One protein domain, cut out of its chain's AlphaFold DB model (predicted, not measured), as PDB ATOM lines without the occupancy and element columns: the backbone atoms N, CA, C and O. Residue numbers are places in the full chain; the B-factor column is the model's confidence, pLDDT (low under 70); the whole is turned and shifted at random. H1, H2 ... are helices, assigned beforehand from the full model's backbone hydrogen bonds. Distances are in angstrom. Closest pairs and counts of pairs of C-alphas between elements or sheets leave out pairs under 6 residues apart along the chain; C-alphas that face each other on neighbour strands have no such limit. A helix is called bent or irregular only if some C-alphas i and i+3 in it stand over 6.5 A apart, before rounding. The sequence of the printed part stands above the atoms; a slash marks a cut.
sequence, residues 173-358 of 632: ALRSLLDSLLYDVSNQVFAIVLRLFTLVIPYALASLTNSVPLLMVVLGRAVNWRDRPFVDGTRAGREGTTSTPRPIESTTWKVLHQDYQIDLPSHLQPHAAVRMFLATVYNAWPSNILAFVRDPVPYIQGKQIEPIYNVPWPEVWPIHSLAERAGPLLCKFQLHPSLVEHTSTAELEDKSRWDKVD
ATOM      1  N   ALA A 173     -15.039  -2.221 -36.315       91.88
ATOM      2  CA  ALA A 173     -15.515  -3.485 -36.886       91.88
ATOM      3  C   ALA A 173     -16.706  -4.074 -36.111       91.88
ATOM      4  O   ALA A 173     -17.620  -4.615 -36.733       91.88
ATOM      5  N   LEU A 174     -16.753  -3.914 -34.779       93.38
ATOM      6  CA  LEU A 174     -17.882  -4.372 -33.962       93.38
ATOM      7  C   LEU A 174     -19.202  -3.725 -34.400       93.38
ATOM      8  O   LEU A 174     -20.242  -4.383 -34.422       93.38
ATOM      9  N   ARG A 175     -19.158  -2.449 -34.807       93.19
ATOM     10  CA  ARG A 175     -20.330  -1.748 -35.331       93.19
ATOM     11  C   ARG A 175     -20.775  -2.320 -36.675       93.19
ATOM     12  O   ARG A 175     -21.966  -2.534 -36.857       93.19
ATOM     13  N   SER A 176     -19.842  -2.636 -37.572       94.00
ATOM     14  CA  SER A 176     -20.167  -3.279 -38.855       94.00
ATOM     15  C   SER A 176     -20.774  -4.680 -38.669       94.00
ATOM     16  O   SER A 176     -21.675  -5.058 -39.410       94.00
ATOM     17  N   LEU A 177     -20.343  -5.436 -37.650       94.88
ATOM     18  CA  LEU A 177     -20.982  -6.708 -37.279       94.88
ATOM     19  C   LEU A 177     -22.411  -6.494 -36.756       94.88
ATOM     20  O   LEU A 177     -23.319  -7.239 -37.124       94.88
ATOM     21  N   LEU A 178     -22.635  -5.457 -35.943       95.38
ATOM     22  CA  LEU A 178     -23.978  -5.076 -35.501       95.38
ATOM     23  C   LEU A 178     -24.871  -4.672 -36.684       95.38
ATOM     24  O   LEU A 178     -26.013  -5.109 -36.754       95.38
ATOM     25  N   ASP A 179     -24.358  -3.886 -37.632       94.38
ATOM     26  CA  ASP A 179     -25.104  -3.493 -38.832       94.38
ATOM     27  C   ASP A 179     -25.462  -4.724 -39.692       94.38
ATOM     28  O   ASP A 179     -26.601  -4.844 -40.145       94.38
ATOM     29  N   SER A 180     -24.564  -5.710 -39.818       94.81
ATOM     30  CA  SER A 180     -24.890  -7.001 -40.445       94.81
ATOM     31  C   SER A 180     -26.047  -7.711 -39.721       94.81
ATOM     32  O   SER A 180     -27.022  -8.115 -40.360       94.81
ATOM     33  N   LEU A 181     -26.031  -7.762 -38.381       95.00
ATOM     34  CA  LEU A 181     -27.133  -8.316 -37.575       95.00
ATOM     35  C   LEU A 181     -28.436  -7.515 -37.651       95.00
ATOM     36  O   LEU A 181     -29.498  -8.060 -37.351       95.00
ATOM     37  N   LEU A 182     -28.403  -6.242 -38.037       93.81
ATOM     38  CA  LEU A 182     -29.596  -5.403 -38.180       93.81
ATOM     39  C   LEU A 182     -30.203  -5.475 -39.582       93.81
ATOM     40  O   LEU A 182     -31.430  -5.427 -39.698       93.81
ATOM     41  N   TYR A 183     -29.377  -5.656 -40.617       92.19
ATOM     42  CA  TYR A 183     -29.810  -5.500 -42.007       92.19
ATOM     43  C   TYR A 183     -29.713  -6.763 -42.868       92.19
ATOM     44  O   TYR A 183     -30.578  -6.960 -43.718       92.19
ATOM     45  N   ASP A 184     -28.715  -7.631 -42.674       91.56
ATOM     46  CA  ASP A 184     -28.500  -8.772 -43.576       91.56
ATOM     47  C   ASP A 184     -29.566  -9.853 -43.398       91.56
ATOM     48  O   ASP A 184     -30.022 -10.116 -42.284       91.56
ATOM     49  N   VAL A 185     -29.970 -10.476 -44.508       88.69
ATOM     50  CA  VAL A 185     -31.071 -11.455 -44.573       88.69
ATOM     51  C   VAL A 185     -30.536 -12.888 -44.686       88.69
ATOM     52  O   VAL A 185     -31.268 -13.833 -44.428       88.69
ATOM     53  N   SER A 186     -29.247 -13.065 -44.990       89.62
ATOM     54  CA  SER A 186     -28.608 -14.384 -45.038       89.62
ATOM     55  C   SER A 186     -28.648 -15.090 -43.678       89.62
ATOM     56  O   SER A 186     -28.081 -14.610 -42.692       89.62
ATOM     57  N   ASN A 187     -29.270 -16.269 -43.630       88.06
ATOM     58  CA  ASN A 187     -29.411 -17.083 -42.422       88.06
ATOM     59  C   ASN A 187     -28.048 -17.525 -41.864       88.06
ATOM     60  O   ASN A 187     -27.870 -17.630 -40.651       88.06
ATOM     61  N   GLN A 188     -27.077 -17.762 -42.746       88.19
ATOM     62  CA  GLN A 188     -25.748 -18.240 -42.364       88.19
ATOM     63  C   GLN A 188     -24.895 -17.138 -41.759       88.19
ATOM     64  O   GLN A 188     -24.331 -17.310 -40.678       88.19
ATOM     65  N   VAL A 189     -24.836 -15.994 -42.446       91.31
ATOM     66  CA  VAL A 189     -24.118 -14.821 -41.948       91.31
ATOM     67  C   VAL A 189     -24.731 -14.386 -40.628       91.31
ATOM     68  O   VAL A 189     -23.998 -14.193 -39.666       91.31
ATOM     69  N   PHE A 190     -26.063 -14.354 -40.526       92.75
ATOM     70  CA  PHE A 190     -26.727 -14.039 -39.267       92.75
ATOM     71  C   PHE A 190     -26.316 -14.996 -38.138       92.75
ATOM     72  O   PHE A 190     -25.945 -14.529 -37.067       92.75
ATOM     73  N   ALA A 191     -26.298 -16.314 -38.370       91.94
ATOM     74  CA  ALA A 191     -25.881 -17.297 -37.366       91.94
ATOM     75  C   ALA A 191     -24.429 -17.094 -36.891       91.94
ATOM     76  O   ALA A 191     -24.156 -17.076 -35.687       91.94
ATOM     77  N   ILE A 192     -23.498 -16.927 -37.835       92.50
ATOM     78  CA  ILE A 192     -22.063 -16.784 -37.555       92.50
ATOM     79  C   ILE A 192     -21.782 -15.452 -36.863       92.50
ATOM     80  O   ILE A 192     -21.085 -15.424 -35.848       92.50
ATOM     81  N   VAL A 193     -22.356 -14.357 -37.364       95.00
ATOM     82  CA  VAL A 193     -22.193 -13.033 -36.760       95.00
ATOM     83  C   VAL A 193     -22.844 -13.000 -35.381       95.00
ATOM     84  O   VAL A 193     -22.239 -12.471 -34.454       95.00
ATOM     85  N   LEU A 194     -24.011 -13.625 -35.185       95.50
ATOM     86  CA  LEU A 194     -24.664 -13.691 -33.875       95.50
ATOM     87  C   LEU A 194     -23.791 -14.451 -32.875       95.50
ATOM     88  O   LEU A 194     -23.636 -14.014 -31.732       95.50
ATOM     89  N   ARG A 195     -23.168 -15.557 -33.303       93.06
ATOM     90  CA  ARG A 195     -22.212 -16.294 -32.474       93.06
ATOM     91  C   ARG A 195     -20.993 -15.447 -32.132       93.06
ATOM     92  O   ARG A 195     -20.636 -15.373 -30.959       93.06
ATOM     93  N   LEU A 196     -20.372 -14.818 -33.125       92.81
ATOM     94  CA  LEU A 196     -19.207 -13.962 -32.928       92.81
ATOM     95  C   LEU A 196     -19.528 -12.823 -31.952       92.81
ATOM     96  O   LEU A 196     -18.795 -12.595 -30.995       92.81
ATOM     97  N   PHE A 197     -20.674 -12.171 -32.137       93.12
ATOM     98  CA  PHE A 197     -21.136 -11.094 -31.271       93.12
ATOM     99  C   PHE A 197     -21.384 -11.589 -29.839       93.12
ATOM    100  O   PHE A 197     -20.941 -10.956 -28.886       93.12
ATOM    101  N   THR A 198     -22.000 -12.767 -29.680       92.88
ATOM    102  CA  THR A 198     -22.205 -13.420 -28.374       92.88
ATOM    103  C   THR A 198     -20.886 -13.640 -27.627       92.88
ATOM    104  O   THR A 198     -20.834 -13.451 -26.414       92.88
ATOM    105  N   LEU A 199     -19.816 -14.003 -28.340       90.75
ATOM    106  CA  LEU A 199     -18.489 -14.206 -27.754       90.75
ATOM    107  C   LEU A 199     -17.773 -12.892 -27.397       90.75
ATOM    108  O   LEU A 199     -16.957 -12.875 -26.481       90.75
ATOM    109  N   VAL A 200     -18.064 -11.795 -28.103       92.19
ATOM    110  CA  VAL A 200     -17.414 -10.487 -27.891       92.19
ATOM    111  C   VAL A 200     -18.115  -9.648 -26.820       92.19
ATOM    112  O   VAL A 200     -17.446  -8.860 -26.153       92.19
ATOM    113  N   ILE A 201     -19.426  -9.832 -26.598       93.31
ATOM    114  CA  ILE A 201     -20.200  -9.079 -25.590       93.31
ATOM    115  C   ILE A 201     -19.491  -8.977 -24.226       93.31
ATOM    116  O   ILE A 201     -19.388  -7.851 -23.740       93.31
ATOM    117  N   PRO A 202     -18.959 -10.063 -23.622       92.38
ATOM    118  CA  PRO A 202     -18.312  -9.998 -22.307       92.38
ATOM    119  C   PRO A 202     -17.126  -9.021 -22.240       92.38
ATOM    120  O   PRO A 202     -16.827  -8.483 -21.181       92.38
ATOM    121  N   TYR A 203     -16.477  -8.752 -23.375       92.25
ATOM    122  CA  TYR A 203     -15.352  -7.821 -23.498       92.25
ATOM    123  C   TYR A 203     -15.787  -6.393 -23.859       92.25
ATOM    124  O   TYR A 203     -14.987  -5.462 -23.776       92.25
ATOM    125  N   ALA A 204     -17.043  -6.215 -24.275       92.56
ATOM    126  CA  ALA A 204     -17.585  -4.980 -24.834       92.56
ATOM    127  C   ALA A 204     -18.780  -4.425 -24.031       92.56
ATOM    128  O   ALA A 204     -19.502  -3.566 -24.524       92.56
ATOM    129  N   LEU A 205     -19.016  -4.890 -22.796       93.12
ATOM    130  CA  LEU A 205     -20.192  -4.521 -21.985       93.12
ATOM    131  C   LEU A 205     -20.366  -2.997 -21.844       93.12
ATOM    132  O   LEU A 205     -21.441  -2.453 -22.111       93.12
ATOM    133  N   ALA A 206     -19.287  -2.287 -21.504       90.25
ATOM    134  CA  ALA A 206     -19.312  -0.834 -21.358       90.25
ATOM    135  C   ALA A 206     -19.540  -0.106 -22.697       90.25
ATOM    136  O   ALA A 206     -20.368   0.802 -22.768       90.25
ATOM    137  N   SER A 207     -18.859  -0.518 -23.776       90.19
ATOM    138  CA  SER A 207     -18.996   0.121 -25.097       90.19
ATOM    139  C   SER A 207     -20.358  -0.155 -25.742       90.19
ATOM    140  O   SER A 207     -20.915   0.714 -26.415       90.19
ATOM    141  N   LEU A 208     -20.936  -1.332 -25.491       92.69
ATOM    142  CA  LEU A 208     -22.233  -1.746 -26.020       92.69
ATOM    143  C   LEU A 208     -23.426  -1.182 -25.255       92.69
ATOM    144  O   LEU A 208     -24.511  -1.166 -25.829       92.69
ATOM    145  N   THR A 209     -23.259  -0.682 -24.023       92.25
ATOM    146  CA  THR A 209     -24.378  -0.173 -23.203       92.25
ATOM    147  C   THR A 209     -25.195   0.901 -23.947       92.25
ATOM    148  O   THR A 209     -26.424   0.864 -23.943       92.25
ATOM    149  N   ASN A 210     -24.536   1.774 -24.717       90.38
ATOM    150  CA  ASN A 210     -25.206   2.788 -25.547       90.38
ATOM    151  C   ASN A 210     -25.939   2.206 -26.773       90.38
ATOM    152  O   ASN A 210     -26.835   2.837 -27.323       90.38
ATOM    153  N   SER A 211     -25.559   1.006 -27.214       93.50
ATOM    154  CA  SER A 211     -26.160   0.296 -28.351       93.50
ATOM    155  C   SER A 211     -27.176  -0.770 -27.922       93.50
ATOM    156  O   SER A 211     -27.723  -1.460 -28.782       93.50
ATOM    157  N   VAL A 212     -27.473  -0.908 -26.622       95.31
ATOM    158  CA  VAL A 212     -28.416  -1.915 -26.097       95.31
ATOM    159  C   VAL A 212     -29.788  -1.861 -26.770       95.31
ATOM    160  O   VAL A 212     -30.281  -2.925 -27.138       95.31
ATOM    161  N   PRO A 213     -30.399  -0.691 -27.032       95.38
ATOM    162  CA  PRO A 213     -31.675  -0.656 -27.744       95.38
ATOM    163  C   PRO A 213     -31.607  -1.282 -29.147       95.38
ATOM    164  O   PRO A 213     -32.543  -1.956 -29.567       95.38
ATOM    165  N   LEU A 214     -30.479  -1.142 -29.855       95.50
ATOM    166  CA  LEU A 214     -30.257  -1.815 -31.140       95.50
ATOM    167  C   LEU A 214     -30.005  -3.318 -30.960       95.50
ATOM    168  O   LEU A 214     -30.459  -4.112 -31.778       95.50
ATOM    169  N   LEU A 215     -29.354  -3.738 -29.870       95.69
ATOM    170  CA  LEU A 215     -29.250  -5.160 -29.521       95.69
ATOM    171  C   LEU A 215     -30.615  -5.783 -29.221       95.69
ATOM    172  O   LEU A 215     -30.829  -6.947 -29.547       95.69
ATOM    173  N   MET A 216     -31.555  -5.016 -28.664       95.94
ATOM    174  CA  MET A 216     -32.939  -5.464 -28.507       95.94
ATOM    175  C   MET A 216     -33.617  -5.668 -29.868       95.94
ATOM    176  O   MET A 216     -34.279  -6.681 -30.077       95.94
ATOM    177  N   VAL A 217     -33.369  -4.790 -30.845       95.38
ATOM    178  CA  VAL A 217     -33.826  -5.003 -32.232       95.38
ATOM    179  C   VAL A 217     -33.233  -6.291 -32.818       95.38
ATOM    180  O   VAL A 217     -33.974  -7.103 -33.379       95.38
ATOM    181  N   VAL A 218     -31.930  -6.540 -32.622       96.12
ATOM    182  CA  VAL A 218     -31.284  -7.810 -33.009       96.12
ATOM    183  C   VAL A 218     -31.928  -9.003 -32.303       96.12
ATOM    184  O   VAL A 218     -32.188 -10.015 -32.950       96.12
ATOM    185  N   LEU A 219     -32.250  -8.898 -31.011       95.50
ATOM    186  CA  LEU A 219     -32.961  -9.942 -30.274       95.50
ATOM    187  C   LEU A 219     -34.331 -10.234 -30.899       95.50
ATOM    188  O   LEU A 219     -34.673 -11.398 -31.104       95.50
ATOM    189  N   GLY A 220     -35.092  -9.195 -31.249       93.19
ATOM    190  CA  GLY A 220     -36.376  -9.343 -31.933       93.19
ATOM    191  C   GLY A 220     -36.244 -10.068 -33.275       93.19
ATOM    192  O   GLY A 220     -37.061 -10.932 -33.602       93.19
ATOM    193  N   ARG A 221     -35.177  -9.781 -34.034       93.00
ATOM    194  CA  ARG A 221     -34.838 -10.526 -35.257       93.00
ATOM    195  C   ARG A 221     -34.467 -11.981 -34.958       93.00
ATOM    196  O   ARG A 221     -35.004 -12.885 -35.594       93.00
ATOM    197  N   ALA A 222     -33.596 -12.211 -33.979       93.31
ATOM    198  CA  ALA A 222     -33.067 -13.522 -33.615       93.31
ATOM    199  C   ALA A 222     -34.167 -14.483 -33.130       93.31
ATOM    200  O   ALA A 222     -34.225 -15.633 -33.559       93.31
ATOM    201  N   VAL A 223     -35.086 -14.005 -32.286       89.88
ATOM    202  CA  VAL A 223     -36.219 -14.798 -31.782       89.88
ATOM    203  C   VAL A 223     -37.165 -15.207 -32.912       89.88
ATOM    204  O   VAL A 223     -37.656 -16.333 -32.919       89.88
ATOM    205  N   ASN A 224     -37.401 -14.330 -33.890       87.00
ATOM    206  CA  ASN A 224     -38.227 -14.684 -35.041       87.00
ATOM    207  C   ASN A 224     -37.520 -15.658 -35.990       87.00
ATOM    208  O   ASN A 224     -38.148 -16.612 -36.454       87.00
ATOM    209  N   TRP A 225     -36.223 -15.441 -36.212       89.62
ATOM    210  CA  TRP A 225     -35.354 -16.299 -37.013       89.62
ATOM    211  C   TRP A 225     -35.260 -17.735 -36.480       89.62
ATOM    212  O   TRP A 225     -35.264 -18.684 -37.260       89.62
ATOM    213  N   ARG A 226     -35.240 -17.903 -35.149       82.62
ATOM    214  CA  ARG A 226     -35.173 -19.205 -34.460       82.62
ATOM    215  C   ARG A 226     -36.147 -20.239 -35.030       82.62
ATOM    216  O   ARG A 226     -35.761 -21.380 -35.267       82.62
ATOM    217  N   ASP A 227     -37.402 -19.827 -35.203       74.69
ATOM    218  CA  ASP A 227     -38.500 -20.707 -35.615       74.69
ATOM    219  C   ASP A 227     -38.716 -20.695 -37.131       74.69
ATOM    220  O   ASP A 227     -39.342 -21.600 -37.682       74.69
ATOM    221  N   ARG A 228     -38.278 -19.624 -37.801       80.19
ATOM    222  CA  ARG A 228     -38.600 -19.341 -39.200       80.19
ATOM    223  C   ARG A 228     -37.407 -18.673 -39.878       80.19
ATOM    224  O   ARG A 228     -37.064 -17.558 -39.475       80.19
ATOM    225  N   PRO A 229     -36.830 -19.271 -40.935       77.94
ATOM    226  CA  PRO A 229     -35.693 -18.680 -41.621       77.94
ATOM    227  C   PRO A 229     -36.061 -17.325 -42.231       77.94
ATOM    228  O   PRO A 229     -37.225 -17.047 -42.558       77.94
ATOM    229  N   PHE A 230     -35.044 -16.488 -42.398       81.19
ATOM    230  CA  PHE A 230     -35.157 -15.290 -43.208       81.19
ATOM    231  C   PHE A 230     -35.363 -15.673 -44.673       81.19
ATOM    232  O   PHE A 230     -34.799 -16.658 -45.146       81.19
ATOM    233  N   VAL A 231     -36.183 -14.903 -45.385       70.19
ATOM    234  CA  VAL A 231     -36.365 -15.040 -46.834       70.19
ATOM    235  C   VAL A 231     -36.259 -13.666 -47.475       70.19
ATOM    236  O   VAL A 231     -36.694 -12.668 -46.901       70.19
ATOM    237  N   ASP A 232     -35.693 -13.627 -48.679       63.31
ATOM    238  CA  ASP A 232     -35.539 -12.406 -49.460       63.31
ATOM    239  C   ASP A 232     -36.832 -11.600 -49.587       63.31
ATOM    240  O   ASP A 232     -37.849 -12.091 -50.084       63.31
ATOM    241  N   GLY A 233     -36.755 -10.313 -49.229       55.12
ATOM    242  CA  GLY A 233     -37.860  -9.345 -49.278       55.12
ATOM    243  C   GLY A 233     -38.353  -8.976 -50.687       55.12
ATOM    244  O   GLY A 233     -39.043  -7.973 -50.856       55.12
ATOM    245  N   THR A 234     -37.965  -9.730 -51.716       53.00
ATOM    246  CA  THR A 234     -38.531  -9.685 -53.077       53.00
ATOM    247  C   THR A 234     -39.545 -10.805 -53.321       53.00
ATOM    248  O   THR A 234     -40.306 -10.745 -54.285       53.00
ATOM    249  N   ARG A 235     -39.597 -11.822 -52.449       53.94
ATOM    250  CA  ARG A 235     -40.588 -12.900 -52.503       53.94
ATOM    251  C   ARG A 235     -41.774 -12.523 -51.620       53.94
ATOM    252  O   ARG A 235     -41.590 -12.161 -50.462       53.94
ATOM    253  N   ALA A 236     -42.989 -12.602 -52.167       49.06
ATOM    254  CA  ALA A 236     -44.217 -12.371 -51.407       49.06
ATOM    255  C   ALA A 236     -44.201 -13.218 -50.125       49.06
ATOM    256  O   ALA A 236     -43.927 -14.421 -50.194       49.06
ATOM    257  N   GLY A 237     -44.442 -12.571 -48.978       53.84
ATOM    258  CA  GLY A 237     -44.364 -13.185 -47.657       53.84
ATOM    259  C   GLY A 237     -45.170 -14.476 -47.611       53.84
ATOM    260  O   GLY A 237     -46.389 -14.465 -47.753       53.84
ATOM    261  N   ARG A 238     -44.470 -15.601 -47.463       55.12
ATOM    262  CA  ARG A 238     -45.096 -16.909 -47.266       55.12
ATOM    263  C   ARG A 238     -45.294 -17.130 -45.772       55.12
ATOM    264  O   ARG A 238     -44.420 -16.776 -44.971       55.12
ATOM    265  N   GLU A 239     -46.414 -17.748 -45.399       55.69
ATOM    266  CA  GLU A 239     -46.597 -18.273 -44.045       55.69
ATOM    267  C   GLU A 239     -45.394 -19.159 -43.677       55.69
ATOM    268  O   GLU A 239     -44.946 -19.980 -44.475       55.69
ATOM    269  N   GLY A 240     -44.823 -18.946 -42.488       61.72
ATOM    270  CA  GLY A 240     -43.650 -19.697 -42.019       61.72
ATOM    271  C   GLY A 240     -42.280 -19.066 -42.300       61.72
ATOM    272  O   GLY A 240     -41.271 -19.680 -41.970       61.72
ATOM    273  N   THR A 241     -42.212 -17.838 -42.825       69.38
ATOM    274  CA  THR A 241     -40.945 -17.098 -43.028       69.38
ATOM    275  C   THR A 241     -40.849 -15.859 -42.133       69.38
ATOM    276  O   THR A 241     -41.873 -15.352 -41.664       69.38
ATOM    277  N   THR A 242     -39.626 -15.396 -41.852       73.44
ATOM    278  CA  THR A 242     -39.371 -14.115 -41.173       73.44
ATOM    279  C   THR A 242     -38.915 -13.087 -42.203       73.44
ATOM    280  O   THR A 242     -37.954 -13.327 -42.931       73.44
ATOM    281  N   SER A 243     -39.586 -11.935 -42.267       75.31
ATOM    282  CA  SER A 243     -39.180 -10.825 -43.131       75.31
ATOM    283  C   SER A 243     -38.502  -9.744 -42.296       75.31
ATOM    284  O   SER A 243     -39.072  -9.278 -41.311       75.31
ATOM    285  N   THR A 244     -37.285  -9.363 -42.681       82.81
ATOM    286  CA  THR A 244     -36.640  -8.150 -42.171       82.81
ATOM    287  C   THR A 244     -37.018  -6.997 -43.098       82.81
ATOM    288  O   THR A 244     -36.787  -7.112 -44.307       82.81
ATOM    289  N   PRO A 245     -37.587  -5.897 -42.578       85.94
ATOM    290  CA  PRO A 245     -37.863  -4.717 -43.387       85.94
ATOM    291  C   PRO A 245     -36.597  -4.156 -44.041       85.94
ATOM    292  O   PRO A 245     -35.481  -4.364 -43.560       85.94
ATOM    293  N   ARG A 246     -36.756  -3.428 -45.152       85.62
ATOM    294  CA  ARG A 246     -35.597  -2.847 -45.840       85.62
ATOM    295  C   ARG A 246     -35.012  -1.705 -44.999       85.62
ATOM    296  O   ARG A 246     -35.780  -0.999 -44.345       85.62
ATOM    297  N   PRO A 247     -33.687  -1.492 -45.021       90.00
ATOM    298  CA  PRO A 247     -33.086  -0.312 -44.404       90.00
ATOM    299  C   PRO A 247     -33.648   0.982 -45.010       90.00
ATOM    300  O   PRO A 247     -34.123   0.982 -46.149       90.00
ATOM    301  N   ILE A 248     -33.566   2.091 -44.272       90.00
ATOM    302  CA  ILE A 248     -33.873   3.422 -44.826       90.00
ATOM    303  C   ILE A 248     -32.894   3.751 -45.957       90.00
ATOM    304  O   ILE A 248     -31.720   3.387 -45.894       90.00
ATOM    305  N   GLU A 249     -33.362   4.484 -46.968       80.44
ATOM    306  CA  GLU A 249     -32.581   4.887 -48.146       80.44
ATOM    307  C   GLU A 249     -31.294   5.667 -47.814       80.44
ATOM    308  O   GLU A 249     -30.347   5.653 -48.594       80.44
ATOM    309  N   SER A 250     -31.217   6.304 -46.641       82.06
ATOM    310  CA  SER A 250     -30.019   6.992 -46.139       82.06
ATOM    311  C   SER A 250     -28.889   6.049 -45.712       82.06
ATOM    312  O   SER A 250     -27.785   6.503 -45.412       82.06
ATOM    313  N   THR A 251     -29.145   4.744 -45.638       82.81
ATOM    314  CA  THR A 251     -28.189   3.761 -45.124       82.81
ATOM    315  C   THR A 251     -27.187   3.374 -46.211       82.81
ATOM    316  O   THR A 251     -27.564   2.900 -47.277       82.81
ATOM    317  N   THR A 252     -25.885   3.493 -45.934       85.38
ATOM    318  CA  THR A 252     -24.810   3.087 -46.869       85.38
ATOM    319  C   THR A 252     -24.562   1.572 -46.900       85.38
ATOM    320  O   THR A 252     -23.682   1.099 -47.621       85.38
ATOM    321  N   TRP A 253     -25.292   0.803 -46.092       90.44
ATOM    322  CA  TRP A 253     -25.144  -0.644 -45.957       90.44
ATOM    323  C   TRP A 253     -25.822  -1.379 -47.114       90.44
ATOM    324  O   TRP A 253     -27.038  -1.320 -47.287       90.44
ATOM    325  N   LYS A 254     -25.038  -2.132 -47.887       88.94
ATOM    326  CA  LYS A 254     -25.563  -3.037 -48.915       88.94
ATOM    327  C   LYS A 254     -26.041  -4.328 -48.256       88.94
ATOM    328  O   LYS A 254     -25.230  -5.028 -47.654       88.94
ATOM    329  N   VAL A 255     -27.327  -4.645 -48.356       88.56
ATOM    330  CA  VAL A 255     -27.921  -5.833 -47.721       88.56
ATOM    331  C   VAL A 255     -27.485  -7.111 -48.438       88.56
ATOM    332  O   VAL A 255     -27.586  -7.200 -49.662       88.56
ATOM    333  N   LEU A 256     -27.023  -8.109 -47.678       87.62
ATOM    334  CA  LEU A 256     -26.790  -9.450 -48.209       87.62
ATOM    335  C   LEU A 256     -28.098 -10.256 -48.222       87.62
ATOM    336  O   LEU A 256     -28.691 -10.532 -47.177       87.62
ATOM    337  N   HIS A 257     -28.493 -10.651 -49.428       80.69
ATOM    338  CA  HIS A 257     -29.720 -11.387 -49.744       80.69
ATOM    339  C   HIS A 257     -29.505 -12.905 -49.881       80.69
ATOM    340  O   HIS A 257     -30.420 -13.706 -49.715       80.69
ATOM    341  N   GLN A 258     -28.273 -13.320 -50.173       69.06
ATOM    342  CA  GLN A 258     -27.977 -14.684 -50.584       69.06
ATOM    343  C   GLN A 258     -27.849 -15.645 -49.393       69.06
ATOM    344  O   GLN A 258     -27.046 -15.440 -48.479       69.06
ATOM    345  N   ASP A 259     -28.603 -16.742 -49.445       65.19
ATOM    346  CA  ASP A 259     -28.390 -17.909 -48.594       65.19
ATOM    347  C   ASP A 259     -27.476 -18.900 -49.315       65.19
ATOM    348  O   ASP A 259     -27.856 -19.518 -50.313       65.19
ATOM    349  N   TYR A 260     -26.263 -19.072 -48.799       60.06
ATOM    350  CA  TYR A 260     -25.442 -20.226 -49.142       60.06
ATOM    351  C   TYR A 260     -26.027 -21.449 -48.414       60.06
ATOM    352  O   TYR A 260     -26.477 -21.344 -47.276       60.06
ATOM    353  N   GLN A 261     -26.093 -22.611 -49.064       57.88
ATOM    354  CA  GLN A 261     -26.525 -23.858 -48.419       57.88
ATOM    355  C   GLN A 261     -25.301 -24.584 -47.858       57.88
ATOM    356  O   GLN A 261     -24.770 -25.506 -48.468       57.88
ATOM    357  N   ILE A 262     -24.829 -24.132 -46.702       64.62
ATOM    358  CA  ILE A 262     -23.817 -24.825 -45.889       64.62
ATOM    359  C   ILE A 262     -24.517 -25.438 -44.675       64.62
ATOM    360  O   ILE A 262     -25.310 -24.767 -44.014       64.62
ATOM    361  N   ASP A 263     -24.230 -26.699 -44.369       71.38
ATOM    362  CA  ASP A 263     -24.736 -27.310 -43.144       71.38
ATOM    363  C   ASP A 263     -24.010 -26.708 -41.929       71.38
ATOM    364  O   ASP A 263     -22.785 -26.790 -41.810       71.38
ATOM    365  N   LEU A 264     -24.756 -26.026 -41.057       76.94
ATOM    366  CA  LEU A 264     -24.191 -25.352 -39.891       76.94
ATOM    367  C   LEU A 264     -23.891 -26.378 -38.781       76.94
ATOM    368  O   LEU A 264     -24.737 -27.221 -38.468       76.94
ATOM    369  N   PRO A 265     -22.742 -26.276 -38.093       79.69
ATOM    370  CA  PRO A 265     -22.490 -27.020 -36.864       79.69
ATOM    371  C   PRO A 265     -23.632 -26.873 -35.849       79.69
ATOM    372  O   PRO A 265     -24.250 -25.814 -35.748       79.69
ATOM    373  N   SER A 266     -23.869 -27.901 -35.027       72.94
ATOM    374  CA  SER A 266     -24.989 -27.949 -34.068       72.94
ATOM    375  C   SER A 266     -25.096 -26.723 -33.147       72.94
ATOM    376  O   SER A 266     -26.199 -26.289 -32.827       72.94
ATOM    377  N   HIS A 267     -23.968 -26.132 -32.749       75.44
ATOM    378  CA  HIS A 267     -23.915 -24.948 -31.887       75.44
ATOM    379  C   HIS A 267     -24.221 -23.621 -32.613       75.44
ATOM    380  O   HIS A 267     -24.495 -22.622 -31.951       75.44
ATOM    381  N   LEU A 268     -24.179 -23.605 -33.951       83.12
ATOM    382  CA  LEU A 268     -24.560 -22.468 -34.803       83.12
ATOM    383  C   LEU A 268     -25.985 -22.597 -35.355       83.12
ATOM    384  O   LEU A 268     -26.486 -21.668 -35.984       83.12
ATOM    385  N   GLN A 269     -26.650 -23.729 -35.116       81.50
ATOM    386  CA  GLN A 269     -28.042 -23.917 -35.509       81.50
ATOM    387  C   GLN A 269     -28.946 -22.877 -34.820       81.50
ATOM    388  O   GLN A 269     -28.682 -22.526 -33.663       81.50
ATOM    389  N   PRO A 270     -30.038 -22.415 -35.465       83.75
ATOM    390  CA  PRO A 270     -30.819 -21.267 -34.997       83.75
ATOM    391  C   PRO A 270     -31.248 -21.347 -33.531       83.75
ATOM    392  O   PRO A 270     -31.065 -20.406 -32.763       83.75
ATOM    393  N   HIS A 271     -31.737 -22.509 -33.098       80.94
ATOM    394  CA  HIS A 271     -32.152 -22.735 -31.714       80.94
ATOM    395  C   HIS A 271     -31.004 -22.558 -30.712       80.94
ATOM    396  O   HIS A 271     -31.175 -21.896 -29.687       80.94
ATOM    397  N   ALA A 272     -29.835 -23.133 -31.004       82.69
ATOM    398  CA  ALA A 272     -28.672 -23.057 -30.129       82.69
ATOM    399  C   ALA A 272     -28.089 -21.638 -30.104       82.69
ATOM    400  O   ALA A 272     -27.873 -21.092 -29.022       82.69
ATOM    401  N   ALA A 273     -27.911 -21.020 -31.275       88.00
ATOM    402  CA  ALA A 273     -27.346 -19.681 -31.410       88.00
ATOM    403  C   ALA A 273     -28.202 -18.621 -30.696       88.00
ATOM    404  O   ALA A 273     -27.679 -17.824 -29.917       88.00
ATOM    405  N   VAL A 274     -29.525 -18.658 -30.889       89.94
ATOM    406  CA  VAL A 274     -30.456 -17.716 -30.247       89.94
ATOM    407  C   VAL A 274     -30.500 -17.925 -28.740       89.94
ATOM    408  O   VAL A 274     -30.507 -16.948 -27.998       89.94
ATOM    409  N   ARG A 275     -30.485 -19.177 -28.263       88.44
ATOM    410  CA  ARG A 275     -30.437 -19.471 -26.822       88.44
ATOM    411  C   ARG A 275     -29.168 -18.911 -26.180       88.44
ATOM    412  O   ARG A 275     -29.257 -18.294 -25.127       88.44
ATOM    413  N   MET A 276     -28.016 -19.110 -26.821       89.00
ATOM    414  CA  MET A 276     -26.731 -18.591 -26.348       89.00
ATOM    415  C   MET A 276     -26.723 -17.064 -26.301       89.00
ATOM    416  O   MET A 276     -26.386 -16.487 -25.273       89.00
ATOM    417  N   PHE A 277     -27.168 -16.417 -27.377       94.25
ATOM    418  CA  PHE A 277     -27.285 -14.963 -27.416       94.25
ATOM    419  C   PHE A 277     -28.235 -14.440 -26.332       94.25
ATOM    420  O   PHE A 277     -27.879 -13.514 -25.606       94.25
ATOM    421  N   LEU A 278     -29.408 -15.067 -26.175       93.25
ATOM    422  CA  LEU A 278     -30.394 -14.700 -25.160       93.25
ATOM    423  C   LEU A 278     -29.837 -14.852 -23.738       93.25
ATOM    424  O   LEU A 278     -30.055 -13.970 -22.915       93.25
ATOM    425  N   ALA A 279     -29.097 -15.926 -23.450       92.12
ATOM    426  CA  ALA A 279     -28.426 -16.130 -22.165       92.12
ATOM    427  C   ALA A 279     -27.421 -15.010 -21.865       92.12
ATOM    428  O   ALA A 279     -27.451 -14.405 -20.792       92.12
ATOM    429  N   THR A 280     -26.574 -14.684 -22.842       94.56
ATOM    430  CA  THR A 280     -25.554 -13.636 -22.736       94.56
ATOM    431  C   THR A 280     -26.177 -12.259 -22.525       94.56
ATOM    432  O   THR A 280     -25.795 -11.550 -21.595       94.56
ATOM    433  N   VAL A 281     -27.163 -11.873 -23.340       95.38
ATOM    434  CA  VAL A 281     -27.804 -10.557 -23.202       95.38
ATOM    435  C   VAL A 281     -28.684 -10.475 -21.957       95.38
ATOM    436  O   VAL A 281     -28.718  -9.415 -21.346       95.38
ATOM    437  N   TYR A 282     -29.339 -11.561 -21.525       95.25
ATOM    438  CA  TYR A 282     -30.118 -11.585 -20.277       95.25
ATOM    439  C   TYR A 282     -29.244 -11.471 -19.033       95.25
ATOM    440  O   TYR A 282     -29.635 -10.811 -18.076       95.25
ATOM    441  N   ASN A 283     -28.040 -12.038 -19.056       94.62
ATOM    442  CA  ASN A 283     -27.068 -11.810 -17.992       94.62
ATOM    443  C   ASN A 283     -26.586 -10.346 -17.941       94.62
ATOM    444  O   ASN A 283     -26.315  -9.816 -16.867       94.62
ATOM    445  N   ALA A 284     -26.493  -9.674 -19.094       94.62
ATOM    446  CA  ALA A 284     -26.073  -8.276 -19.158       94.62
ATOM    447  C   ALA A 284     -27.214  -7.288 -18.843       94.62
ATOM    448  O   ALA A 284     -27.114  -6.499 -17.908       94.62
ATOM    449  N   TRP A 285     -28.318  -7.310 -19.587       96.06
ATOM    450  CA  TRP A 285     -29.374  -6.287 -19.530       96.06
ATOM    451  C   TRP A 285     -30.777  -6.904 -19.396       96.06
ATOM    452  O   TRP A 285     -31.616  -6.752 -20.294       96.06
ATOM    453  N   PRO A 286     -31.050  -7.630 -18.294       95.56
ATOM    454  CA  PRO A 286     -32.321  -8.330 -18.095       95.56
ATOM    455  C   PRO A 286     -33.527  -7.379 -18.112       95.56
ATOM    456  O   PRO A 286     -34.567  -7.718 -18.678       95.56
ATOM    457  N   SER A 287     -33.399  -6.170 -17.553       95.75
ATOM    458  CA  SER A 287     -34.509  -5.212 -17.456       95.75
ATOM    459  C   SER A 287     -34.898  -4.672 -18.830       95.75
ATOM    460  O   SER A 287     -36.083  -4.537 -19.145       95.75
ATOM    461  N   ASN A 288     -33.902  -4.384 -19.675       96.62
ATOM    462  CA  ASN A 288     -34.127  -3.948 -21.051       96.62
ATOM    463  C   ASN A 288     -34.749  -5.051 -21.915       96.62
ATOM    464  O   ASN A 288     -35.665  -4.758 -22.681       96.62
ATOM    465  N   ILE A 289     -34.331  -6.309 -21.741       96.06
ATOM    466  CA  ILE A 289     -34.916  -7.448 -22.465       96.06
ATOM    467  C   ILE A 289     -36.383  -7.624 -22.115       96.06
ATOM    468  O   ILE A 289     -37.214  -7.701 -23.017       96.06
ATOM    469  N   LEU A 290     -36.721  -7.651 -20.824       95.12
ATOM    470  CA  LEU A 290     -38.110  -7.820 -20.401       95.12
ATOM    471  C   LEU A 290     -38.985  -6.648 -20.854       95.12
ATOM    472  O   LEU A 290     -40.105  -6.868 -21.315       95.12
ATOM    473  N   ALA A 291     -38.476  -5.415 -20.777       95.56
ATOM    474  CA  ALA A 291     -39.204  -4.242 -21.244       95.56
ATOM    475  C   ALA A 291     -39.471  -4.294 -22.759       95.56
ATOM    476  O   ALA A 291     -40.604  -4.052 -23.174       95.56
ATOM    477  N   PHE A 292     -38.463  -4.656 -23.557       96.06
ATOM    478  CA  PHE A 292     -38.578  -4.764 -25.011       96.06
ATOM    479  C   PHE A 292     -39.474  -5.926 -25.456       96.06
ATOM    480  O   PHE A 292     -40.342  -5.743 -26.303       96.06
ATOM    481  N   VAL A 293     -39.292  -7.121 -24.885       94.62
ATOM    482  CA  VAL A 293     -40.087  -8.310 -25.236       94.62
ATOM    483  C   VAL A 293     -41.561  -8.113 -24.883       94.62
ATOM    484  O   VAL A 293     -42.429  -8.571 -25.627       94.62
ATOM    485  N   ARG A 294     -41.848  -7.429 -23.766       92.88
ATOM    486  CA  ARG A 294     -43.217  -7.119 -23.336       92.88
ATOM    487  C   ARG A 294     -43.911  -6.169 -24.304       92.88
ATOM    488  O   ARG A 294     -45.046  -6.438 -24.685       92.88
ATOM    489  N   ASP A 295     -43.254  -5.061 -24.646       92.31
ATOM    490  CA  ASP A 295     -43.804  -4.075 -25.572       92.31
ATOM    491  C   ASP A 295     -42.683  -3.332 -26.332       92.31
ATOM    492  O   ASP A 295     -42.080  -2.388 -25.800       92.31
ATOM    493  N   PRO A 296     -42.356  -3.757 -27.567       93.62
ATOM    494  CA  PRO A 296     -41.172  -3.273 -28.269       93.62
ATOM    495  C   PRO A 296     -41.306  -1.817 -28.718       93.62
ATOM    496  O   PRO A 296     -40.326  -1.074 -28.676       93.62
ATOM    497  N   VAL A 297     -42.501  -1.374 -29.124       92.12
ATOM    498  CA  VAL A 297     -42.696  -0.034 -29.700       92.12
ATOM    499  C   VAL A 297     -42.499   1.066 -28.648       92.12
ATOM    500  O   VAL A 297     -41.657   1.939 -28.879       92.12
ATOM    501  N   PRO A 298     -43.173   1.042 -27.478       93.19
ATOM    502  CA  PRO A 298     -42.958   2.045 -26.441       93.19
ATOM    503  C   PRO A 298     -41.550   1.985 -25.860       93.19
ATOM    504  O   PRO A 298     -41.001   3.024 -25.502       93.19
ATOM    505  N   TYR A 299     -40.941   0.794 -25.789       95.12
ATOM    506  CA  TYR A 299     -39.549   0.664 -25.374       95.12
ATOM    507  C   TYR A 299     -38.617   1.441 -26.315       95.12
ATOM    508  O   TYR A 299     -37.868   2.302 -25.861       95.12
ATOM    509  N   ILE A 300     -38.697   1.187 -27.625       93.31
ATOM    510  CA  ILE A 300     -37.849   1.843 -28.631       93.31
ATOM    511  C   ILE A 300     -38.082   3.360 -28.648       93.31
ATOM    512  O   ILE A 300     -37.121   4.131 -28.641       93.31
ATOM    513  N   GLN A 301     -39.347   3.796 -28.621       92.44
ATOM    514  CA  GLN A 301     -39.704   5.217 -28.583       92.44
ATOM    515  C   GLN A 301     -39.190   5.901 -27.310       92.44
ATOM    516  O   GLN A 301     -38.620   6.988 -27.380       92.44
ATOM    517  N   GLY A 302     -39.319   5.245 -26.153       92.81
ATOM    518  CA  GLY A 302     -38.808   5.745 -24.876       92.81
ATOM    519  C   GLY A 302     -37.280   5.851 -24.829       92.81
ATOM    520  O   GLY A 302     -36.750   6.698 -24.115       92.81
ATOM    521  N   LYS A 303     -36.567   5.034 -25.616       94.12
ATOM    522  CA  LYS A 303     -35.109   5.115 -25.802       94.12
ATOM    523  C   LYS A 303     -34.677   6.066 -26.924       94.12
ATOM    524  O   LYS A 303     -33.483   6.166 -27.176       94.12
ATOM    525  N   GLN A 304     -35.620   6.765 -27.564       91.94
ATOM    526  CA  GLN A 304     -35.369   7.747 -28.628       91.94
ATOM    527  C   GLN A 304     -34.579   7.176 -29.818       91.94
ATOM    528  O   GLN A 304     -33.747   7.858 -30.411       91.94
ATOM    529  N   ILE A 305     -34.833   5.915 -30.176       92.00
ATOM    530  CA  ILE A 305     -34.186   5.289 -31.330       92.00
ATOM    531  C   ILE A 305     -34.949   5.653 -32.603       92.00
ATOM    532  O   ILE A 305     -36.117   5.285 -32.779       92.00
ATOM    533  N   GLU A 306     -34.269   6.362 -33.501       88.81
ATOM    534  CA  GLU A 306     -34.792   6.662 -34.832       88.81
ATOM    535  C   GLU A 306     -35.091   5.365 -35.600       88.81
ATOM    536  O   GLU A 306     -34.377   4.370 -35.434       88.81
ATOM    537  N   PRO A 307     -36.150   5.332 -36.431       88.50
ATOM    538  CA  PRO A 307     -36.391   4.205 -37.322       88.50
ATOM    539  C   PRO A 307     -35.128   3.902 -38.137       88.50
ATOM    540  O   PRO A 307     -34.532   4.809 -38.699       88.50
ATOM    541  N   ILE A 308     -34.709   2.635 -38.185       92.44
ATOM    542  CA  ILE A 308     -33.582   2.173 -39.027       92.44
ATOM    543  C   ILE A 308     -34.067   1.473 -40.304       92.44
ATOM    544  O   ILE A 308     -33.294   1.188 -41.218       92.44
ATOM    545  N   TYR A 309     -35.368   1.193 -40.357       91.81
ATOM    546  CA  TYR A 309     -36.050   0.541 -41.461       91.81
ATOM    547  C   TYR A 309     -36.953   1.525 -42.199       91.81
ATOM    548  O   TYR A 309     -37.396   2.524 -41.637       91.81
ATOM    549  N   ASN A 310     -37.282   1.210 -43.447       90.50
ATOM    550  CA  ASN A 310     -38.194   1.983 -44.290       90.50
ATOM    551  C   ASN A 310     -39.677   1.892 -43.870       90.50
ATOM    552  O   ASN A 310     -40.548   2.361 -44.599       90.50
ATOM    553  N   VAL A 311     -39.955   1.279 -42.720       89.69
ATOM    554  CA  VAL A 311     -41.275   1.148 -42.101       89.69
ATOM    555  C   VAL A 311     -41.208   1.660 -40.660       89.69
ATOM    556  O   VAL A 311     -40.158   1.548 -40.016       89.69
ATOM    557  N   PRO A 312     -42.300   2.219 -40.119       89.56
ATOM    558  CA  PRO A 312     -42.341   2.644 -38.726       89.56
ATOM    559  C   PRO A 312     -42.284   1.434 -37.776       89.56
ATOM    560  O   PRO A 312     -42.732   0.337 -38.104       89.56
ATOM    561  N   TRP A 313     -41.779   1.637 -36.554       90.31
ATOM    562  CA  TRP A 313     -41.600   0.570 -35.553       90.31
ATOM    563  C   TRP A 313     -42.819  -0.345 -35.297       90.31
ATOM    564  O   TRP A 313     -42.603  -1.549 -35.157       90.31
ATOM    565  N   PRO A 314     -44.077   0.148 -35.273       88.12
ATOM    566  CA  PRO A 314     -45.261  -0.706 -35.120       88.12
ATOM    567  C   PRO A 314     -45.479  -1.725 -36.243       88.12
ATOM    568  O   PRO A 314     -46.179  -2.709 -36.037       88.12
ATOM    569  N   GLU A 315     -44.901  -1.500 -37.423       87.06
ATOM    570  CA  GLU A 315     -45.023  -2.399 -38.575       87.06
ATOM    571  C   GLU A 315     -43.903  -3.452 -38.623       87.06
ATOM    572  O   GLU A 315     -44.004  -4.423 -39.369       87.06
ATOM    573  N   VAL A 316     -42.845  -3.296 -37.815       87.12
ATOM    574  CA  VAL A 316     -41.693  -4.218 -37.795       87.12
ATOM    575  C   VAL A 316     -42.057  -5.554 -37.147       87.12
ATOM    576  O   VAL A 316     -41.661  -6.612 -37.639       87.12
ATOM    577  N   TRP A 317     -42.820  -5.521 -36.051       85.81
ATOM    578  CA  TRP A 317     -43.288  -6.719 -35.355       85.81
ATOM    579  C   TRP A 317     -44.793  -6.657 -35.114       85.81
ATOM    580  O   TRP A 317     -45.281  -5.645 -34.609       85.81
ATOM    581  N   PRO A 318     -45.528  -7.749 -35.381       79.19
ATOM    582  CA  PRO A 318     -46.906  -7.865 -34.932       79.19
ATOM    583  C   PRO A 318     -47.010  -7.730 -33.408       79.19
ATOM    584  O   PRO A 318     -46.115  -8.134 -32.661       79.19
ATOM    585  N   ILE A 319     -48.139  -7.198 -32.941       76.44
ATOM    586  CA  ILE A 319     -48.412  -7.020 -31.511       76.44
ATOM    587  C   ILE A 319     -48.289  -8.381 -30.799       76.44
ATOM    588  O   ILE A 319     -48.769  -9.393 -31.301       76.44
ATOM    589  N   HIS A 320     -47.619  -8.401 -29.645       76.81
ATOM    590  CA  HIS A 320     -47.374  -9.583 -28.802       76.81
ATOM    591  C   HIS A 320     -46.511 -10.710 -29.406       76.81
ATOM    592  O   HIS A 320     -46.134 -11.623 -28.670       76.81
ATOM    593  N   SER A 321     -46.089 -10.640 -30.678       82.56
ATOM    594  CA  SER A 321     -45.365 -11.751 -31.320       82.56
ATOM    595  C   SER A 321     -44.031 -12.085 -30.645       82.56
ATOM    596  O   SER A 321     -43.607 -13.239 -30.619       82.56
ATOM    597  N   LEU A 322     -43.344 -11.070 -30.112       87.75
ATOM    598  CA  LEU A 322     -42.081 -11.259 -29.399       87.75
ATOM    599  C   LEU A 322     -42.301 -11.919 -28.035       87.75
ATOM    600  O   LEU A 322     -41.562 -12.838 -27.691       87.75
ATOM    601  N   ALA A 323     -43.332 -11.508 -27.295       87.12
ATOM    602  CA  ALA A 323     -43.683 -12.102 -26.009       87.12
ATOM    603  C   ALA A 323     -44.052 -13.587 -26.149       87.12
ATOM    604  O   ALA A 323     -43.557 -14.412 -25.383       87.12
ATOM    605  N   GLU A 324     -44.835 -13.950 -27.170       83.56
ATOM    606  CA  GLU A 324     -45.224 -15.342 -27.442       83.56
ATOM    607  C   GLU A 324     -44.024 -16.254 -27.740       83.56
ATOM    608  O   GLU A 324     -44.013 -17.419 -27.345       83.56
ATOM    609  N   ARG A 325     -42.993 -15.737 -28.421       83.06
ATOM    610  CA  ARG A 325     -41.836 -16.543 -28.848       83.06
ATOM    611  C   ARG A 325     -40.668 -16.525 -27.870       83.06
ATOM    612  O   ARG A 325     -39.998 -17.550 -27.712       83.06
ATOM    613  N   ALA A 326     -40.389 -15.379 -27.251       86.94
ATOM    614  CA  ALA A 326     -39.304 -15.218 -26.286       86.94
ATOM    615  C   ALA A 326     -39.728 -15.632 -24.871       86.94
ATOM    616  O   ALA A 326     -38.902 -16.169 -24.137       86.94
ATOM    617  N   GLY A 327     -41.002 -15.449 -24.506       82.69
ATOM    618  CA  GLY A 327     -41.542 -15.806 -23.190       82.69
ATOM    619  C   GLY A 327     -41.229 -17.249 -22.784       82.69
ATOM    620  O   GLY A 327     -40.573 -17.440 -21.763       82.69
ATOM    621  N   PRO A 328     -41.560 -18.267 -23.604       82.25
ATOM    622  CA  PRO A 328     -41.241 -19.663 -23.295       82.25
ATOM    623  C   PRO A 328     -39.744 -19.971 -23.159       82.25
ATOM    624  O   PRO A 328     -39.391 -20.973 -22.543       82.25
ATOM    625  N   LEU A 329     -38.854 -19.155 -23.739       83.38
ATOM    626  CA  LEU A 329     -37.411 -19.293 -23.514       83.38
ATOM    627  C   LEU A 329     -36.993 -18.676 -22.184       83.38
ATOM    628  O   LEU A 329     -36.244 -19.293 -21.437       83.38
ATOM    629  N   LEU A 330     -37.483 -17.468 -21.903       86.25
ATOM    630  CA  LEU A 330     -37.165 -16.719 -20.692       86.25
ATOM    631  C   LEU A 330     -37.708 -17.406 -19.435       86.25
ATOM    632  O   LEU A 330     -37.062 -17.343 -18.398       86.25
ATOM    633  N   CYS A 331     -38.830 -18.128 -19.530       81.62
ATOM    634  CA  CYS A 331     -39.359 -18.929 -18.420       81.62
ATOM    635  C   CYS A 331     -38.390 -20.017 -17.929       81.62
ATOM    636  O   CYS A 331     -38.537 -20.486 -16.806       81.62
ATOM    637  N   LYS A 332     -37.408 -20.415 -18.748       79.88
ATOM    638  CA  LYS A 332     -36.397 -21.421 -18.381       79.88
ATOM    639  C   LYS A 332     -35.218 -20.829 -17.615       79.88
ATOM    640  O   LYS A 332     -34.345 -21.568 -17.163       79.88
ATOM    641  N   PHE A 333     -35.140 -19.502 -17.551       86.75
ATOM    642  CA  PHE A 333     -34.011 -18.794 -16.973       86.75
ATOM    643  C   PHE A 333     -34.308 -18.467 -15.510       86.75
ATOM    644  O   PHE A 333     -35.454 -18.224 -15.130       86.75
ATOM    645  N   GLN A 334     -33.268 -18.414 -14.681       87.25
ATOM    646  CA  GLN A 334     -33.408 -17.913 -13.314       87.25
ATOM    647  C   GLN A 334     -33.743 -16.416 -13.316       87.25
ATOM    648  O   GLN A 334     -33.361 -15.659 -14.218       87.25
ATOM    649  N   LEU A 335     -34.438 -15.962 -12.271       89.31
ATOM    650  CA  LEU A 335     -34.702 -14.541 -12.075       89.31
ATOM    651  C   LEU A 335     -33.379 -13.802 -11.831       89.31
ATOM    652  O   LEU A 335     -32.643 -14.125 -10.901       89.31
ATOM    653  N   HIS A 336     -33.072 -12.804 -12.661       92.38
ATOM    654  CA  HIS A 336     -31.829 -12.056 -12.518       92.38
ATOM    655  C   HIS A 336     -31.913 -11.049 -11.349       92.38
ATOM    656  O   HIS A 336     -32.839 -10.235 -11.343       92.38
ATOM    657  N   PRO A 337     -30.936 -11.000 -10.416       89.75
ATOM    658  CA  PRO A 337     -30.988 -10.117  -9.241       89.75
ATOM    659  C   PRO A 337     -31.188  -8.629  -9.564       89.75
ATOM    660  O   PRO A 337     -31.982  -7.957  -8.915       89.75
ATOM    661  N   SER A 338     -30.544  -8.125 -10.625       90.06
ATOM    662  CA  SER A 338     -30.663  -6.716 -11.043       90.06
ATOM    663  C   SER A 338     -32.090  -6.257 -11.351       90.06
ATOM    664  O   SER A 338     -32.329  -5.057 -11.317       90.06
ATOM    665  N   LEU A 339     -33.037  -7.171 -11.602       92.62
ATOM    666  CA  LEU A 339     -34.448  -6.830 -11.820       92.62
ATOM    667  C   LEU A 339     -35.136  -6.259 -10.572       92.62
ATOM    668  O   LEU A 339     -36.163  -5.598 -10.697       92.62
ATOM    669  N   VAL A 340     -34.599  -6.525  -9.377       91.94
ATOM    670  CA  VAL A 340     -35.124  -5.975  -8.116       91.94
ATOM    671  C   VAL A 340     -34.722  -4.509  -7.948       91.94
ATOM    672  O   VAL A 340     -35.468  -3.717  -7.379       91.94
ATOM    673  N   GLU A 341     -33.546  -4.149  -8.455       88.38
ATOM    674  CA  GLU A 341     -32.902  -2.857  -8.202       88.38
ATOM    675  C   GLU A 341     -33.049  -1.877  -9.372       88.38
ATOM    676  O   GLU A 341     -33.115  -0.667  -9.159       88.38
ATOM    677  N   HIS A 342     -33.108  -2.378 -10.610       92.12
ATOM    678  CA  HIS A 342     -32.987  -1.557 -11.810       92.12
ATOM    679  C   HIS A 342     -34.243  -1.606 -12.681       92.12
ATOM    680  O   HIS A 342     -34.832  -2.651 -12.946       92.12
ATOM    681  N   THR A 343     -34.621  -0.438 -13.199       93.94
ATOM    682  CA  THR A 343     -35.537  -0.310 -14.339       93.94
ATOM    683  C   THR A 343     -34.747  -0.335 -15.647       93.94
ATOM    684  O   THR A 343     -33.527  -0.196 -15.651       93.94
ATOM    685  N   SER A 344     -35.421  -0.449 -16.796       93.94
ATOM    686  CA  SER A 344     -34.733  -0.448 -18.096       93.94
ATOM    687  C   SER A 344     -33.940   0.837 -18.381       93.94
ATOM    688  O   SER A 344     -33.017   0.810 -19.191       93.94
ATOM    689  N   THR A 345     -34.282   1.982 -17.776       93.94
ATOM    690  CA  THR A 345     -33.495   3.229 -17.858       93.94
ATOM    691  C   THR A 345     -32.345   3.233 -16.865       93.94
ATOM    692  O   THR A 345     -31.208   3.395 -17.296       93.94
ATOM    693  N   ALA A 346     -32.613   2.946 -15.588       93.44
ATOM    694  CA  ALA A 346     -31.582   2.909 -14.549       93.44
ATOM    695  C   ALA A 346     -30.472   1.886 -14.862       93.44
ATOM    696  O   ALA A 346     -29.299   2.159 -14.647       93.44
ATOM    697  N   GLU A 347     -30.832   0.742 -15.455       94.69
ATOM    698  CA  GLU A 347     -29.889  -0.309 -15.864       94.69
ATOM    699  C   GLU A 347     -28.845   0.169 -16.889       94.69
ATOM    700  O   GLU A 347     -27.738  -0.364 -16.917       94.69
ATOM    701  N   LEU A 348     -29.187   1.143 -17.743       93.56
ATOM    702  CA  LEU A 348     -28.265   1.696 -18.747       93.56
ATOM    703  C   LEU A 348     -27.451   2.884 -18.217       93.56
ATOM    704  O   LEU A 348     -26.422   3.224 -18.795       93.56
ATOM    705  N   GLU A 349     -27.917   3.534 -17.151       92.69
ATOM    706  CA  GLU A 349     -27.257   4.696 -16.548       92.69
ATOM    707  C   GLU A 349     -26.143   4.298 -15.568       92.69
ATOM    708  O   GLU A 349     -25.217   5.085 -15.347       92.69
ATOM    709  N   ASP A 350     -26.183   3.076 -15.025       90.44
ATOM    710  CA  ASP A 350     -25.136   2.550 -14.147       90.44
ATOM    711  C   ASP A 350     -23.862   2.185 -14.925       90.44
ATOM    712  O   ASP A 350     -23.659   1.065 -15.402       90.44
ATOM    713  N   LYS A 351     -22.961   3.166 -15.021       80.62
ATOM    714  CA  LYS A 351     -21.647   3.018 -15.661       80.62
ATOM    715  C   LYS A 351     -20.670   2.169 -14.847       80.62
ATOM    716  O   LYS A 351     -19.747   1.620 -15.437       80.62
ATOM    717  N   SER A 352     -20.864   2.067 -13.531       86.75
ATOM    718  CA  SER A 352     -19.943   1.360 -12.627       86.75
ATOM    719  C   SER A 352     -20.153  -0.154 -12.612       86.75
ATOM    720  O   SER A 352     -19.281  -0.911 -12.184       86.75
ATOM    721  N   ARG A 353     -21.294  -0.609 -13.144       87.06
ATOM    722  CA  ARG A 353     -21.705  -2.016 -13.194       87.06
ATOM    723  C   ARG A 353     -20.668  -2.958 -13.801       87.06
ATOM    724  O   ARG A 353     -20.582  -4.117 -13.400       87.06
ATOM    725  N   TRP A 354     -19.902  -2.477 -14.778       90.62
ATOM    726  CA  TRP A 354     -19.001  -3.306 -15.583       90.62
ATOM    727  C   TRP A 354     -17.524  -3.205 -15.180       90.62
ATOM    728  O   TRP A 354     -16.710  -3.939 -15.732       90.62
ATOM    729  N   ASP A 355     -17.165  -2.357 -14.210       85.88
ATOM    730  CA  ASP A 355     -15.760  -2.034 -13.897       85.88
ATOM    731  C   ASP A 355     -14.943  -3.226 -13.367       85.88
ATOM    732  O   ASP A 355     -13.718  -3.243 -13.484       85.88
ATOM    733  N   LYS A 356     -15.605  -4.222 -12.764       83.00
ATOM    734  CA  LYS A 356     -14.961  -5.377 -12.109       83.00
ATOM    735  C   LYS A 356     -15.346  -6.730 -12.705       83.00
ATOM    736  O   LYS A 356     -15.053  -7.757 -12.104       83.00
ATOM    737  N   VAL A 357     -16.036  -6.745 -13.842       87.19
ATOM    738  CA  VAL A 357     -16.563  -7.989 -14.411       87.19
ATOM    739  C   VAL A 357     -15.489  -8.681 -15.243       87.19
ATOM    740  O   VAL A 357     -15.047  -8.141 -16.257       87.19
ATOM    741  N   ASP A 358     -15.093  -9.891 -14.842       89.44
ATOM    742  CA  ASP A 358     -14.249 -10.744 -15.676       89.44
ATOM    743  C   ASP A 358     -15.079 -11.382 -16.816       89.44
ATOM    744  O   ASP A 358     -16.156 -11.934 -16.560       89.44
TER     745      ASP A 358
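What this domain is: This is residues 173 to 358 of the 632 residues of an uncharacterized protein of Kockovaella imperatae (UniProt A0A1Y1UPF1). A long, kinked helix, H3, runs through the middle of a compact all-helix body; H1, H2 and H4 make an up-and-down bundle of four with it, H5 packs on its residues 212 to 220, and H8 packs on its residues 220 to 224. The long loop of residues 228 to 269 lies toward one end of the longest axis, and the short helices H9, H10 and H11 toward the other. The printed part has 186 residues with eleven named helices, H1 to H11 in order along the chain, and no named strand; the class is all helix. The radius of gyration of the C-alphas is 15.9 A, and the rounded outline spans 46 by 36 by 33 A.

How they stand to each other: H3, residues 205 to 227, is the hub, touching five other helices. It is irregular, with C-alphas 210 and 213 7.7 A apart, and has a kink of 79 degrees near residue 212. With residues 214 to 221 alone it touches H1, residues 173 to 183; the closest C-alphas, those of Leu 182 and Val 218, are 5.9 A apart, and the two run the same way at a shallow tilt of 33 degrees, only just short of steep. H3 and H4, residues 270 to 284, form a helical hairpin, running opposite ways at a shallow tilt of 30 degrees, with the C-alphas of Arg 226 and Pro 270 closest at 4.8 A. H4 touches H2, residues 187 to 203, the same way at a shallow tilt of 24 degrees, closest at the C-alphas of Thr 198 and Phe 277, 5.4 A. H1 and H2 are a helical hairpin at a steep tilt of 42 degrees, closest at the C-alphas of Leu 181 and Phe 190, 6.0 A. These four make a bundle, up and down, each running against the one before it. H3 touches H5, residues 286 to 294, with residues 212 to 220 alone, the C-alphas of Met 216 and Ile 289 closest at 6.7 A. With residues 220 to 224 alone it touches H8, residues 321 to 330, about perpendicular at 76 degrees, the C-alphas of Val 223 and Ala 326 closest at 6.3 A. H5 touches H9, residues 338 to 341, closest at the C-alphas of Ser 287 and Leu 339, 5.9 A. H5 and H6, residues 296 to 302, only just touch, and only at the corner, with 3 pairs of C-alphas within 8 A, the closest those of Phe 292 and Tyr 299, 5.5 A. In H1, H4, H5 and H6 every O i to N i+4 pair is within hydrogen-bond range; in H2 it is 11 of 13, in H3 14 of 19 and in H8 4 of 6.

Where its parts are: H3 is 28.0 A long from first to last C-alpha, H2 25.3 A, H4 21.0 A, H1 15.3 A, H8 14.3 A and H5 12.2 A. H1 begins at C-alpha 173, (-15.515, -3.485, -36.886), and H3 ends at C-alpha 227, (-38.500, -20.707, -35.615). H7, residues 313 to 316, H10, residues 346 to 349, and H11, residues 351 to 354, have four residues each; H11 ends at C-alpha 354, (-19.001, -3.306, -15.583).

The domain as a whole: The C-alphas of Ala 236 and Lys 356, the two farthest apart, are 49.5 A apart. The printed part has no cut. The link from H3 to H4, 42 residues, is long. The mean pLDDT of the printed part is 86.8; residues 232 to 241 and 258 to 262 are under 70.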